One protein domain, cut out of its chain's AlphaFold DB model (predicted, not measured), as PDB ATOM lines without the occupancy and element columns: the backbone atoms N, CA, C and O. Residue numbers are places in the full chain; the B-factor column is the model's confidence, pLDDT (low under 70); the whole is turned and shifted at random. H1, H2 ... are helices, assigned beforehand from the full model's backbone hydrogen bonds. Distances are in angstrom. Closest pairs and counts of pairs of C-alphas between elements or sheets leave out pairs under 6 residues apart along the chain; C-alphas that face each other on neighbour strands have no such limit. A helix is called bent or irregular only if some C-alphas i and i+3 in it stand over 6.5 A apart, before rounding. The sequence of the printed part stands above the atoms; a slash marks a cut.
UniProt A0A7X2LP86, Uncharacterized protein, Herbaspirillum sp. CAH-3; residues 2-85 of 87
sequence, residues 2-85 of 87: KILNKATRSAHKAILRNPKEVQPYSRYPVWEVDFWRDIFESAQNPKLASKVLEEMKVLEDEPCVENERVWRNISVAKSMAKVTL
ATOM      1  N   LYS A   2     101.771 130.148 121.370       84.88
ATOM      2  CA  LYS A   2     102.323 130.160 122.745       84.88
ATOM      3  C   LYS A   2     101.219 129.781 123.743       84.88
ATOM      4  O   LYS A   2     100.093 130.251 123.565       84.88
ATOM      5  N   ILE A   3     101.514 128.925 124.718       89.25
ATOM      6  CA  ILE A   3     100.550 128.448 125.728       89.25
ATOM      7  C   ILE A   3     100.080 129.614 126.589       89.25
ATOM      8  O   ILE A   3      98.875 129.787 126.759       89.25
ATOM      9  N   LEU A   4     100.999 130.483 127.011       87.38
ATOM     10  CA  LEU A   4     100.664 131.662 127.806       87.38
ATOM     11  C   LEU A   4      99.691 132.591 127.065       87.38
ATOM     12  O   LEU A   4      98.706 133.039 127.636       87.38
ATOM     13  N   ASN A   5      99.872 132.792 125.753       86.50
ATOM     14  CA  ASN A   5      98.944 133.601 124.950       86.50
ATOM     15  C   ASN A   5      97.550 132.966 124.833       86.50
ATOM     16  O   ASN A   5      96.556 133.684 124.718       86.50
ATOM     17  N   LYS A   6      97.467 131.628 124.804       86.25
ATOM     18  CA  LYS A   6      96.185 130.912 124.811       86.25
ATOM     19  C   LYS A   6      95.493 131.117 126.160       86.25
ATOM     20  O   LYS A   6      94.361 131.590 126.175       86.25
ATOM     21  N   ALA A   7      96.210 130.853 127.249       85.00
ATOM     22  CA  ALA A   7      95.712 130.981 128.611       85.00
ATOM     23  C   ALA A   7      95.250 132.415 128.922       85.00
ATOM     24  O   ALA A   7      94.152 132.610 129.439       85.00
ATOM     25  N   THR A   8      96.012 133.436 128.506       85.88
ATOM     26  CA  THR A   8      95.614 134.846 128.648       85.88
ATOM     27  C   THR A   8      94.313 135.154 127.914       85.88
ATOM     28  O   THR A   8      93.451 135.849 128.441       85.88
ATOM     29  N   ARG A   9      94.130 134.629 126.695       83.88
ATOM     30  CA  ARG A   9      92.885 134.833 125.936       83.88
ATOM     31  C   ARG A   9      91.693 134.156 126.608       83.88
ATOM     32  O   ARG A   9      90.611 134.735 126.595       83.88
ATOM     33  N   SER A  10      91.873 132.958 127.159       81.44
ATOM     34  CA  SER A  10      90.817 132.241 127.882       81.44
ATOM     35  C   SER A  10      90.393 133.003 129.136       81.44
ATOM     36  O   SER A  10      89.205 133.265 129.310       81.44
ATOM     37  N   ALA A  11      91.360 133.472 129.924       82.75
ATOM     38  CA  ALA A  11      91.114 134.293 131.102       82.75
ATOM     39  C   ALA A  11      90.442 135.635 130.764       82.75
ATOM     40  O   ALA A  11      89.414 135.976 131.340       82.75
ATOM     41  N   HIS A  12      90.926 136.371 129.757       79.75
ATOM     42  CA  HIS A  12      90.283 137.622 129.341       79.75
ATOM     43  C   HIS A  12      88.869 137.416 128.782       79.75
ATOM     44  O   HIS A  12      88.003 138.256 129.005       79.75
ATOM     45  N   LYS A  13      88.583 136.305 128.089       72.88
ATOM     46  CA  LYS A  13      87.203 135.977 127.684       72.88
ATOM     47  C   LYS A  13      86.283 135.762 128.887       72.88
ATOM     48  O   LYS A  13      85.096 136.063 128.778       72.88
ATOM     49  N   ALA A  14      86.804 135.254 130.003       63.62
ATOM     50  CA  ALA A  14      86.061 135.130 131.250       63.62
ATOM     51  C   ALA A  14      85.890 136.488 131.954       63.62
ATOM     52  O   ALA A  14      84.770 136.831 132.323       63.62
ATOM     53  N   ILE A  15      86.941 137.313 132.030       63.09
ATOM     54  CA  ILE A  15      86.890 138.670 132.609       63.09
ATOM     55  C   ILE A  15      85.976 139.609 131.812       63.09
ATOM     56  O   ILE A  15      85.268 140.423 132.391       63.09
ATOM     57  N   LEU A  16      85.898 139.492 130.482       59.12
ATOM     58  CA  LEU A  16      84.921 140.261 129.696       59.12
ATOM     59  C   LEU A  16      83.466 139.926 130.072       59.12
ATOM     60  O   LEU A  16      82.569 140.716 129.789       59.12
ATOM     61  N   ARG A  17      83.216 138.788 130.737       60.41
ATOM     62  CA  ARG A  17      81.920 138.475 131.361       60.41
ATOM     63  C   ARG A  17      81.782 139.072 132.769       60.41
ATOM     64  O   ARG A  17      80.670 139.102 133.282       60.41
ATOM     65  N   ASN A  18      82.873 139.530 133.389       54.50
ATOM     66  CA  ASN A  18      82.921 140.052 134.756       54.50
ATOM     67  C   ASN A  18      84.026 141.138 134.937       54.50
ATOM     68  O   ASN A  18      85.154 140.832 135.317       54.50
ATOM     69  N   PRO A  19      83.741 142.422 134.648       52.56
ATOM     70  CA  PRO A  19      84.747 143.437 134.292       52.56
ATOM     71  C   PRO A  19      85.530 144.077 135.462       52.56
ATOM     72  O   PRO A  19      85.990 145.209 135.333       52.56
ATOM     73  N   LYS A  20      85.649 143.431 136.630       53.03
ATOM     74  CA  LYS A  20      85.998 144.140 137.879       53.03
ATOM     75  C   LYS A  20      87.473 144.207 138.288       53.03
ATOM     76  O   LYS A  20      87.752 144.903 139.258       53.03
ATOM     77  N   GLU A  21      88.419 143.597 137.579       55.06
ATOM     78  CA  GLU A  21      89.814 143.567 138.056       55.06
ATOM     79  C   GLU A  21      90.815 143.970 136.965       55.06
ATOM     80  O   GLU A  21      91.114 143.221 136.038       55.06
ATOM     81  N   VAL A  22      91.337 145.199 137.070       55.94
ATOM     82  CA  VAL A  22      92.536 145.624 136.335       55.94
ATOM     83  C   VAL A  22      93.736 145.030 137.063       55.94
ATOM     84  O   VAL A  22      93.934 145.316 138.240       55.94
ATOM     85  N   GLN A  23      94.521 144.200 136.375       61.31
ATOM     86  CA  GLN A  23      95.661 143.495 136.961       61.31
ATOM     87  C   GLN A  23      96.899 144.388 137.051       61.31
ATOM     88  O   GLN A  23      97.393 144.860 136.023       61.31
ATOM     89  N   PRO A  24      97.445 144.605 138.252       59.06
ATOM     90  CA  PRO A  24      98.706 145.290 138.407       59.06
ATOM     91  C   PRO A  24      99.890 144.293 138.372       59.06
ATOM     92  O   PRO A  24      99.806 143.159 138.841       59.06
ATOM     93  N   TYR A  25     101.027 144.756 137.843       65.00
ATOM     94  CA  TYR A  25     102.375 144.163 137.942       65.00
ATOM     95  C   TYR A  25     102.749 142.938 137.076       65.00
ATOM     96  O   TYR A  25     103.928 142.839 136.753       65.00
ATOM     97  N   SER A  26     101.826 142.081 136.614       70.44
ATOM     98  CA  SER A  26     102.139 140.997 135.646       70.44
ATOM     99  C   SER A  26     101.483 141.233 134.284       70.44
ATOM    100  O   SER A  26     100.403 141.816 134.190       70.44
ATOM    101  N   ARG A  27     102.133 140.773 133.205       77.31
ATOM    102  CA  ARG A  27     101.555 140.798 131.845       77.31
ATOM    103  C   ARG A  27     100.556 139.662 131.624       77.31
ATOM    104  O   ARG A  27      99.875 139.638 130.594       77.31
ATOM    105  N   TYR A  28     100.498 138.714 132.557       85.38
ATOM    106  CA  TYR A  28      99.665 137.529 132.491       85.38
ATOM    107  C   TYR A  28      98.602 137.536 133.591       85.38
ATOM    108  O   TYR A  28      98.873 137.961 134.714       85.38
ATOM    109  N   PRO A  29      97.414 136.978 133.306       84.69
ATOM    110  CA  PRO A  29      96.330 136.888 134.267       84.69
ATOM    111  C   PRO A  29      96.515 135.757 135.273       84.69
ATOM    112  O   PRO A  29      95.695 134.855 135.387       84.69
ATOM    113  N   VAL A  30      97.604 135.828 136.037       85.44
ATOM    114  CA  VAL A  30      98.051 134.796 136.982       85.44
ATOM    115  C   VAL A  30      97.150 134.630 138.213       85.44
ATOM    116  O   VAL A  30      97.343 133.688 138.978       85.44
ATOM    117  N   TRP A  31      96.155 135.489 138.428       83.44
ATOM    118  CA  TRP A  31      95.133 135.276 139.467       83.44
ATOM    119  C   TRP A  31      93.910 134.528 138.957       83.44
ATOM    120  O   TRP A  31      93.182 133.922 139.751       83.44
ATOM    121  N   GLU A  32      93.722 134.518 137.641       85.06
ATOM    122  CA  GLU A  32      92.561 133.919 137.013       85.06
ATOM    123  C   GLU A  32      92.679 132.402 137.036       85.06
ATOM    124  O   GLU A  32      93.647 131.805 136.558       85.06
ATOM    125  N   VAL A  33      91.651 131.749 137.569       86.44
ATOM    126  CA  VAL A  33      91.586 130.284 137.611       86.44
ATOM    127  C   VAL A  33      91.623 129.704 136.194       86.44
ATOM    128  O   VAL A  33      92.299 128.707 135.947       86.44
ATOM    129  N   ASP A  34      90.957 130.366 135.246       88.25
ATOM    130  CA  ASP A  34      90.900 129.941 133.846       88.25
ATOM    131  C   ASP A  34      92.265 129.994 133.146       88.25
ATOM    132  O   ASP A  34      92.531 129.178 132.263       88.25
ATOM    133  N   PHE A  35      93.153 130.907 133.557       90.75
ATOM    134  CA  PHE A  35      94.523 130.965 133.047       90.75
ATOM    135  C   PHE A  35      95.294 129.694 133.423       90.75
ATOM    136  O   PHE A  35      95.870 129.024 132.564       90.75
ATOM    137  N   TRP A  36      95.260 129.325 134.705       93.00
ATOM    138  CA  TRP A  36      95.957 128.138 135.195       93.00
ATOM    139  C   TRP A  36      95.333 126.839 134.699       93.00
ATOM    140  O   TRP A  36      96.073 125.910 134.381       93.00
ATOM    141  N   ARG A  37      94.002 126.779 134.558       94.12
ATOM    142  CA  ARG A  37      93.320 125.610 133.983       94.12
ATOM    143  C   ARG A  37      93.870 125.279 132.595       94.12
ATOM    144  O   ARG A  37      94.285 124.148 132.367       94.12
ATOM    145  N   ASP A  38      93.963 126.270 131.709       93.88
ATOM    146  CA  ASP A  38      94.496 126.080 130.355       93.88
ATOM    147  C   ASP A  38      95.966 125.615 130.354       93.88
ATOM    148  O   ASP A  38      96.375 124.825 129.493       93.88
ATOM    149  N   ILE A  39      96.770 126.096 131.310       95.25
ATOM    150  CA  ILE A  39      98.168 125.675 131.481       95.25
ATOM    151  C   ILE A  39      98.234 124.220 131.949       95.25
ATOM    152  O   ILE A  39      98.994 123.441 131.374       95.25
ATOM    153  N   PHE A  40      97.436 123.831 132.943       97.19
ATOM    154  CA  PHE A  40      97.409 122.464 133.462       97.19
ATOM    155  C   PHE A  40      96.894 121.463 132.423       97.19
ATOM    156  O   PHE A  40      97.506 120.413 132.241       97.19
ATOM    157  N   GLU A  41      95.849 121.806 131.667       96.00
ATOM    158  CA  GLU A  41      95.380 120.994 130.533       96.00
ATOM    159  C   GLU A  41      96.471 120.832 129.464       96.00
ATOM    160  O   GLU A  41      96.666 119.753 128.904       96.00
ATOM    161  N   SER A  42      97.229 121.900 129.195       95.69
ATOM    162  CA  SER A  42      98.364 121.839 128.269       95.69
ATOM    163  C   SER A  42      99.511 120.989 128.827       95.69
ATOM    164  O   SER A  42     100.181 120.303 128.059       95.69
ATOM    165  N   ALA A  43      99.721 120.992 130.146       96.12
ATOM    166  CA  ALA A  43     100.744 120.191 130.815       96.12
ATOM    167  C   ALA A  43     100.435 118.691 130.743       96.12
ATOM    168  O   ALA A  43     101.357 117.897 130.603       96.12
ATOM    169  N   GLN A  44      99.153 118.318 130.768       96.12
ATOM    170  CA  GLN A  44      98.692 116.934 130.614       96.12
ATOM    171  C   GLN A  44      98.725 116.429 129.167       96.12
ATOM    172  O   GLN A  44      98.503 115.245 128.922       96.12
ATOM    173  N   ASN A  45      98.992 117.300 128.191       95.00
ATOM    174  CA  ASN A  45      99.051 116.927 126.785       95.00
ATOM    175  C   ASN A  45     100.503 116.628 126.367       95.00
ATOM    176  O   ASN A  45     101.308 117.562 126.315       95.00
ATOM    177  N   PRO A  46     100.845 115.389 125.958       93.69
ATOM    178  CA  PRO A  46     102.215 115.023 125.575       93.69
ATOM    179  C   PRO A  46     102.826 115.913 124.488       93.69
ATOM    180  O   PRO A  46     104.017 116.212 124.514       93.69
ATOM    181  N   LYS A  47     102.006 116.418 123.555       94.44
ATOM    182  CA  LYS A  47     102.470 117.294 122.465       94.44
ATOM    183  C   LYS A  47     102.816 118.710 122.933       94.44
ATOM    184  O   LYS A  47     103.477 119.444 122.202       94.44
ATOM    185  N   LEU A  48     102.326 119.120 124.103       94.81
ATOM    186  CA  LEU A  48     102.450 120.483 124.630       94.81
ATOM    187  C   LEU A  48     103.253 120.550 125.935       94.81
ATOM    188  O   LEU A  48     103.766 121.619 126.256       94.81
ATOM    189  N   ALA A  49     103.420 119.436 126.648       94.19
ATOM    190  CA  ALA A  49     104.085 119.365 127.947       94.19
ATOM    191  C   ALA A  49     105.521 119.926 127.928       94.19
ATOM    192  O   ALA A  49     105.881 120.730 128.786       94.19
ATOM    193  N   SER A  50     106.317 119.605 126.900       94.06
ATOM    194  CA  SER A  50     107.664 120.184 126.719       94.06
ATOM    195  C   SER A  50     107.625 121.715 126.653       94.06
ATOM    196  O   SER A  50     108.407 122.411 127.302       94.06
ATOM    197  N   LYS A  51     106.625 122.252 125.954       94.44
ATOM    198  CA  LYS A  51     106.445 123.690 125.795       94.44
ATOM    199  C   LYS A  51     105.948 124.373 127.069       94.44
ATOM    200  O   LYS A  51     106.309 125.518 127.316       94.44
ATOM    201  N   VAL A  52     105.169 123.681 127.905       94.25
ATOM    202  CA  VAL A  52     104.818 124.177 129.247       94.25
ATOM    203  C   VAL A  52     106.088 124.389 130.070       94.25
ATOM    204  O   VAL A  52     106.249 125.455 130.656       94.25
ATOM    205  N   LEU A  53     107.015 123.425 130.086       94.00
ATOM    206  CA  LEU A  53     108.264 123.546 130.853       94.00
ATOM    207  C   LEU A  53     109.122 124.737 130.421       94.00
ATOM    208  O   LEU A  53     109.730 125.389 131.269       94.00
ATOM    209  N   GLU A  54     109.170 125.008 129.119       93.56
ATOM    210  CA  GLU A  54     109.866 126.168 128.563       93.56
ATOM    211  C   GLU A  54     109.171 127.477 128.958       93.56
ATOM    212  O   GLU A  54     109.807 128.373 129.509       93.56
ATOM    213  N   GLU A  55     107.860 127.577 128.716       92.56
ATOM    214  CA  GLU A  55     107.110 128.820 128.909       92.56
ATOM    215  C   GLU A  55     106.915 129.182 130.391       92.56
ATOM    216  O   GLU A  55     106.813 130.365 130.701       92.56
ATOM    217  N   MET A  56     106.931 128.224 131.328       92.81
ATOM    218  CA  MET A  56     106.850 128.534 132.767       92.81
ATOM    219  C   MET A  56     108.014 129.394 133.273       92.81
ATOM    220  O   MET A  56     107.808 130.161 134.208       92.81
ATOM    221  N   LYS A  57     109.190 129.344 132.632       88.56
ATOM    222  CA  LYS A  57     110.322 130.218 132.990       88.56
ATOM    223  C   LYS A  57     109.979 131.700 132.839       88.56
ATOM    224  O   LYS A  57     110.397 132.512 133.648       88.56
ATOM    225  N   VAL A  58     109.148 132.038 131.850       89.19
ATOM    226  CA  VAL A  58     108.701 133.420 131.622       89.19
ATOM    227  C   VAL A  58     107.912 133.948 132.821       89.19
ATOM    228  O   VAL A  58     108.031 135.120 133.151       89.19
ATOM    229  N   LEU A  59     107.124 133.094 133.484       87.06
ATOM    230  CA  LEU A  59     106.377 133.476 134.685       87.06
ATOM    231  C   LEU A  59     107.267 133.540 135.934       87.06
ATOM    232  O   LEU A  59     106.962 134.307 136.838       87.06
ATOM    233  N   GLU A  60     108.345 132.751 135.988       85.81
ATOM    234  CA  GLU A  60     109.344 132.799 137.071       85.81
ATOM    235  C   GLU A  60     110.133 134.125 137.057       85.81
ATOM    236  O   GLU A  60     110.528 134.609 138.117       85.81
ATOM    237  N   ASP A  61     110.311 134.732 135.877       83.69
ATOM    238  CA  ASP A  61     111.035 135.996 135.682       83.69
ATOM    239  C   ASP A  61     110.149 137.258 135.828       83.69
ATOM    240  O   ASP A  61     110.667 138.380 135.825       83.69
ATOM    241  N   GLU A  62     108.819 137.121 135.934       77.44
ATOM    242  CA  GLU A  62     107.907 138.267 136.056       77.44
ATOM    243  C   GLU A  62     107.640 138.675 137.517       77.44
ATOM    244  O   GLU A  62     107.362 137.829 138.370       77.44
ATOM    245  N   PRO A  63     107.633 139.986 137.830       69.62
ATOM    246  CA  PRO A  63     107.170 140.456 139.129       69.62
ATOM    247  C   PRO A  63     105.665 140.184 139.280       69.62
ATOM    248  O   PRO A  63     104.863 140.580 138.437       69.62
ATOM    249  N   CYS A  64     105.251 139.542 140.375       70.75
ATOM    250  CA  CYS A  64     103.835 139.320 140.670       70.75
ATOM    251  C   CYS A  64     103.498 139.608 142.145       70.75
ATOM    252  O   CYS A  64     104.332 139.442 143.034       70.75
ATOM    253  N   VAL A  65     102.270 140.073 142.409       64.00
ATOM    254  CA  VAL A  65     101.825 140.493 143.761       64.00
ATOM    255  C   VAL A  65     101.600 139.302 144.696       64.00
ATOM    256  O   VAL A  65     101.761 139.427 145.903       64.00
ATOM    257  N   GLU A  66     101.264 138.131 144.143       70.62
ATOM    258  CA  GLU A  66     100.991 136.895 144.891       70.62
ATOM    259  C   GLU A  66     102.023 135.812 144.566       70.62
ATOM    260  O   GLU A  66     101.672 134.700 144.161       70.62
ATOM    261  N   ASN A  67     103.308 136.146 144.736       76.50
ATOM    262  CA  ASN A  67     104.426 135.258 144.414       76.50
ATOM    263  C   ASN A  67     104.172 133.821 144.884       76.50
ATOM    264  O   ASN A  67     104.178 132.913 144.059       76.50
ATOM    265  N   GLU A  68     103.859 133.578 146.157       84.69
ATOM    266  CA  GLU A  68     103.692 132.202 146.645       84.69
ATOM    267  C   GLU A  68     102.662 131.373 145.866       84.69
ATOM    268  O   GLU A  68     102.926 130.217 145.528       84.69
ATOM    269  N   ARG A  69     101.490 131.943 145.568       86.88
ATOM    270  CA  ARG A  69     100.434 131.240 144.828       86.88
ATOM    271  C   ARG A  69     100.884 130.945 143.400       86.88
ATOM    272  O   ARG A  69     100.692 129.830 142.915       86.88
ATOM    273  N   VAL A  70     101.507 131.927 142.753       87.69
ATOM    274  CA  VAL A  70     102.025 131.805 141.386       87.69
ATOM    275  C   VAL A  70     103.127 130.746 141.325       87.69
ATOM    276  O   VAL A  70     103.028 129.819 140.524       87.69
ATOM    277  N   TRP A  71     104.106 130.790 142.230       90.19
ATOM    278  CA  TRP A  71     105.185 129.802 142.328       90.19
ATOM    279  C   TRP A  71     104.665 128.382 142.597       90.19
ATOM    280  O   TRP A  71     105.150 127.425 141.988       90.19
ATOM    281  N   ARG A  72     103.638 128.218 143.447       92.31
ATOM    282  CA  ARG A  72     102.979 126.913 143.656       92.31
ATOM    283  C   ARG A  72     102.367 126.387 142.359       92.31
ATOM    284  O   ARG A  72     102.622 125.239 141.995       92.31
ATOM    285  N   ASN A  73     101.620 127.216 141.635       93.75
ATOM    286  CA  ASN A  73     101.004 126.816 140.369       93.75
ATOM    287  C   ASN A  73     102.043 126.500 139.283       93.75
ATOM    288  O   ASN A  73     101.897 125.503 138.576       93.75
ATOM    289  N   ILE A  74     103.123 127.282 139.193       93.75
ATOM    290  CA  ILE A  74     104.260 127.001 138.303       93.75
ATOM    291  C   ILE A  74     104.859 125.628 138.621       93.75
ATOM    292  O   ILE A  74     105.059 124.809 137.721       93.75
ATOM    293  N   SER A  75     105.120 125.350 139.900       94.75
ATOM    294  CA  SER A  75     105.684 124.072 140.344       94.75
ATOM    295  C   SER A  75     104.782 122.888 139.981       94.75
ATOM    296  O   SER A  75     105.257 121.879 139.451       94.75
ATOM    297  N   VAL A  76     103.467 123.031 140.182       96.50
ATOM    298  CA  VAL A  76     102.470 122.026 139.787       96.50
ATOM    299  C   VAL A  76     102.471 121.818 138.272       96.50
ATOM    300  O   VAL A  76     102.630 120.682 137.824       96.50
ATOM    301  N   ALA A  77     102.392 122.887 137.472       96.06
ATOM    302  CA  ALA A  77     102.400 122.800 136.010       96.06
ATOM    303  C   ALA A  77     103.662 122.096 135.485       96.06
ATOM    304  O   ALA A  77     103.577 121.208 134.633       96.06
ATOM    305  N   LYS A  78     104.835 122.445 136.033       96.81
ATOM    306  CA  LYS A  78     106.111 121.805 135.683       96.81
ATOM    307  C   LYS A  78     106.130 120.333 136.086       96.81
ATOM    308  O   LYS A  78     106.625 119.503 135.328       96.81
ATOM    309  N   SER A  79     105.598 119.994 137.256       97.25
ATOM    310  CA  SER A  79     105.552 118.608 137.732       97.25
ATOM    311  C   SER A  79     104.648 117.747 136.851       97.25
ATOM    312  O   SER A  79     105.068 116.681 136.410       97.25
ATOM    313  N   MET A  80     103.457 118.244 136.509       97.31
ATOM    314  CA  MET A  80     102.528 117.569 135.599       97.31
ATOM    315  C   MET A  80     103.156 117.344 134.223       97.31
ATOM    316  O   MET A  80     103.165 116.220 133.737       97.31
ATOM    317  N   ALA A  81     103.762 118.381 133.639       95.75
ATOM    318  CA  ALA A  81     104.413 118.271 132.339       95.75
ATOM    319  C   ALA A  81     105.569 117.255 132.337       95.75
ATOM    320  O   ALA A  81     105.708 116.489 131.388       95.75
ATOM    321  N   LYS A  82     106.380 117.202 133.403       96.88
ATOM    322  CA  LYS A  82     107.442 116.189 133.544       96.88
ATOM    323  C   LYS A  82     106.875 114.772 133.598       96.88
ATOM    324  O   LYS A  82     107.403 113.900 132.921       96.88
ATOM    325  N   VAL A  83     105.810 114.556 134.372       97.25
ATOM    326  CA  VAL A  83     105.132 113.252 134.455       97.25
ATOM    327  C   VAL A  83     104.562 112.855 133.092       97.25
ATOM    328  O   VAL A  83     104.768 111.734 132.649       97.25
ATOM    329  N   THR A  84     103.907 113.780 132.394       96.19
ATOM    330  CA  THR A  84     103.341 113.539 131.061       96.19
ATOM    331  C   THR A  84     104.394 113.242 129.994       96.19
ATOM    332  O   THR A  84     104.085 112.537 129.048       96.19
ATOM    333  N   LEU A  85     105.615 113.769 130.115       94.38
ATOM    334  CA  LEU A  85     106.714 113.458 129.190       94.38
ATOM    335  C   LEU A  85     107.441 112.150 129.523       94.38
ATOM    336  O   LEU A  85     108.144 111.619 128.667       94.38
TER     337      LEU A  85
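AT A GLANCE: This is residues 2 to 85 of the 87 residues of an uncharacterized protein of Herbaspirillum sp. CAH-3 (UniProt A0A7X2LP86). Two helical hairpins, H1 with H2 and H3 with H4, are joined through a tight turn at residues 44 and 45 and meet closest near that turn, where Ala 43 of H2 comes near Ala 49 of H3 and Ala 81 of H4, while H1 and H4 stay apart. A long loop, residues 16 to 32, swings out beyond the end of H1 and folds back to the start of H2, with Lys 20 at one far end of the domain. The printed part has 84 residues with four named helices, H1, H2, H3 and H4 along the chain, and no named strand; the class is all helix. The whole is compact, with a radius of gyration of the C-alphas of 12.3 A, yet elongated, spanning 38 by 24 by 17 A.

HOW THE PARTS SIT: Begin with H4, residues 67 to 85, the longest helix. Next find H3, residues 46 to 60: H3 and H4 form a helical hairpin and touch, opposite ways at a shallow tilt of 23 degrees, with the closest C-alphas, those of Ala 49 and Ala 81, 4.5 A apart. At Ala 81 you also meet H2, residues 33 to 43, which touches H4, the same way at a shallow tilt of 26 degrees; their closest C-alphas, those of Ala 43 and Ala 81, are 4.4 A apart. H2 touches H3 at a steep tilt of 49 degrees, opposite ways, and H3 touches H2 with residues 48 to 52 alone; the closest C-alphas are those of Ala 43 and Ala 49, at 4.5 A. Outward from H2 look for H1, residues 3 to 15: they form the other helical hairpin and touch, opposite ways at a shallow tilt of 27 degrees, closest at the C-alphas of Ala 7 and Phe 35, 4.6 A apart. H1 touches H3 with residues 3 to 4 alone, about perpendicular at 76 degrees; the closest C-alphas are those of Ile 3 and Val 52, at 7.0 A. H1 and H4 are apart. The helix packing is part aligned, part crossed: of these five touching pairs, 3 are at a shallow tilt. In H1, H2 and H4 every O i to N i+4 pair is within hydrogen-bond range; in H3, 6 of 11 are.

IN THESE COORDINATES: Find C-alpha 67 at (104.426, 135.258, 144.414); from there H4 runs 26.7 A to C-alpha 85 at (106.714, 113.458, 129.190). H3 covers 22.3 A from Pro 46 to Glu 60 and is irregular, with C-alphas 47 and 50 7.3 A apart. H2 covers 15.2 A from Val 33 to Ala 43. H1 starts at C-alpha 3, at (100.550, 128.448, 125.728), and covers 18.4 A to Ile 15.

THE WHOLE: The two C-alphas farthest apart, those of Lys 20 and Leu 85, are 38.0 A from each other. The printed part has no cut. The link from H1 to H2, 17 residues, is long; H2 to H3, 2 residues, is tight; H3 to H4, 6 residues, is short. The mean pLDDT of the printed part is 84.3; look for values under 70 at residues 14 to 25, 63 and 65.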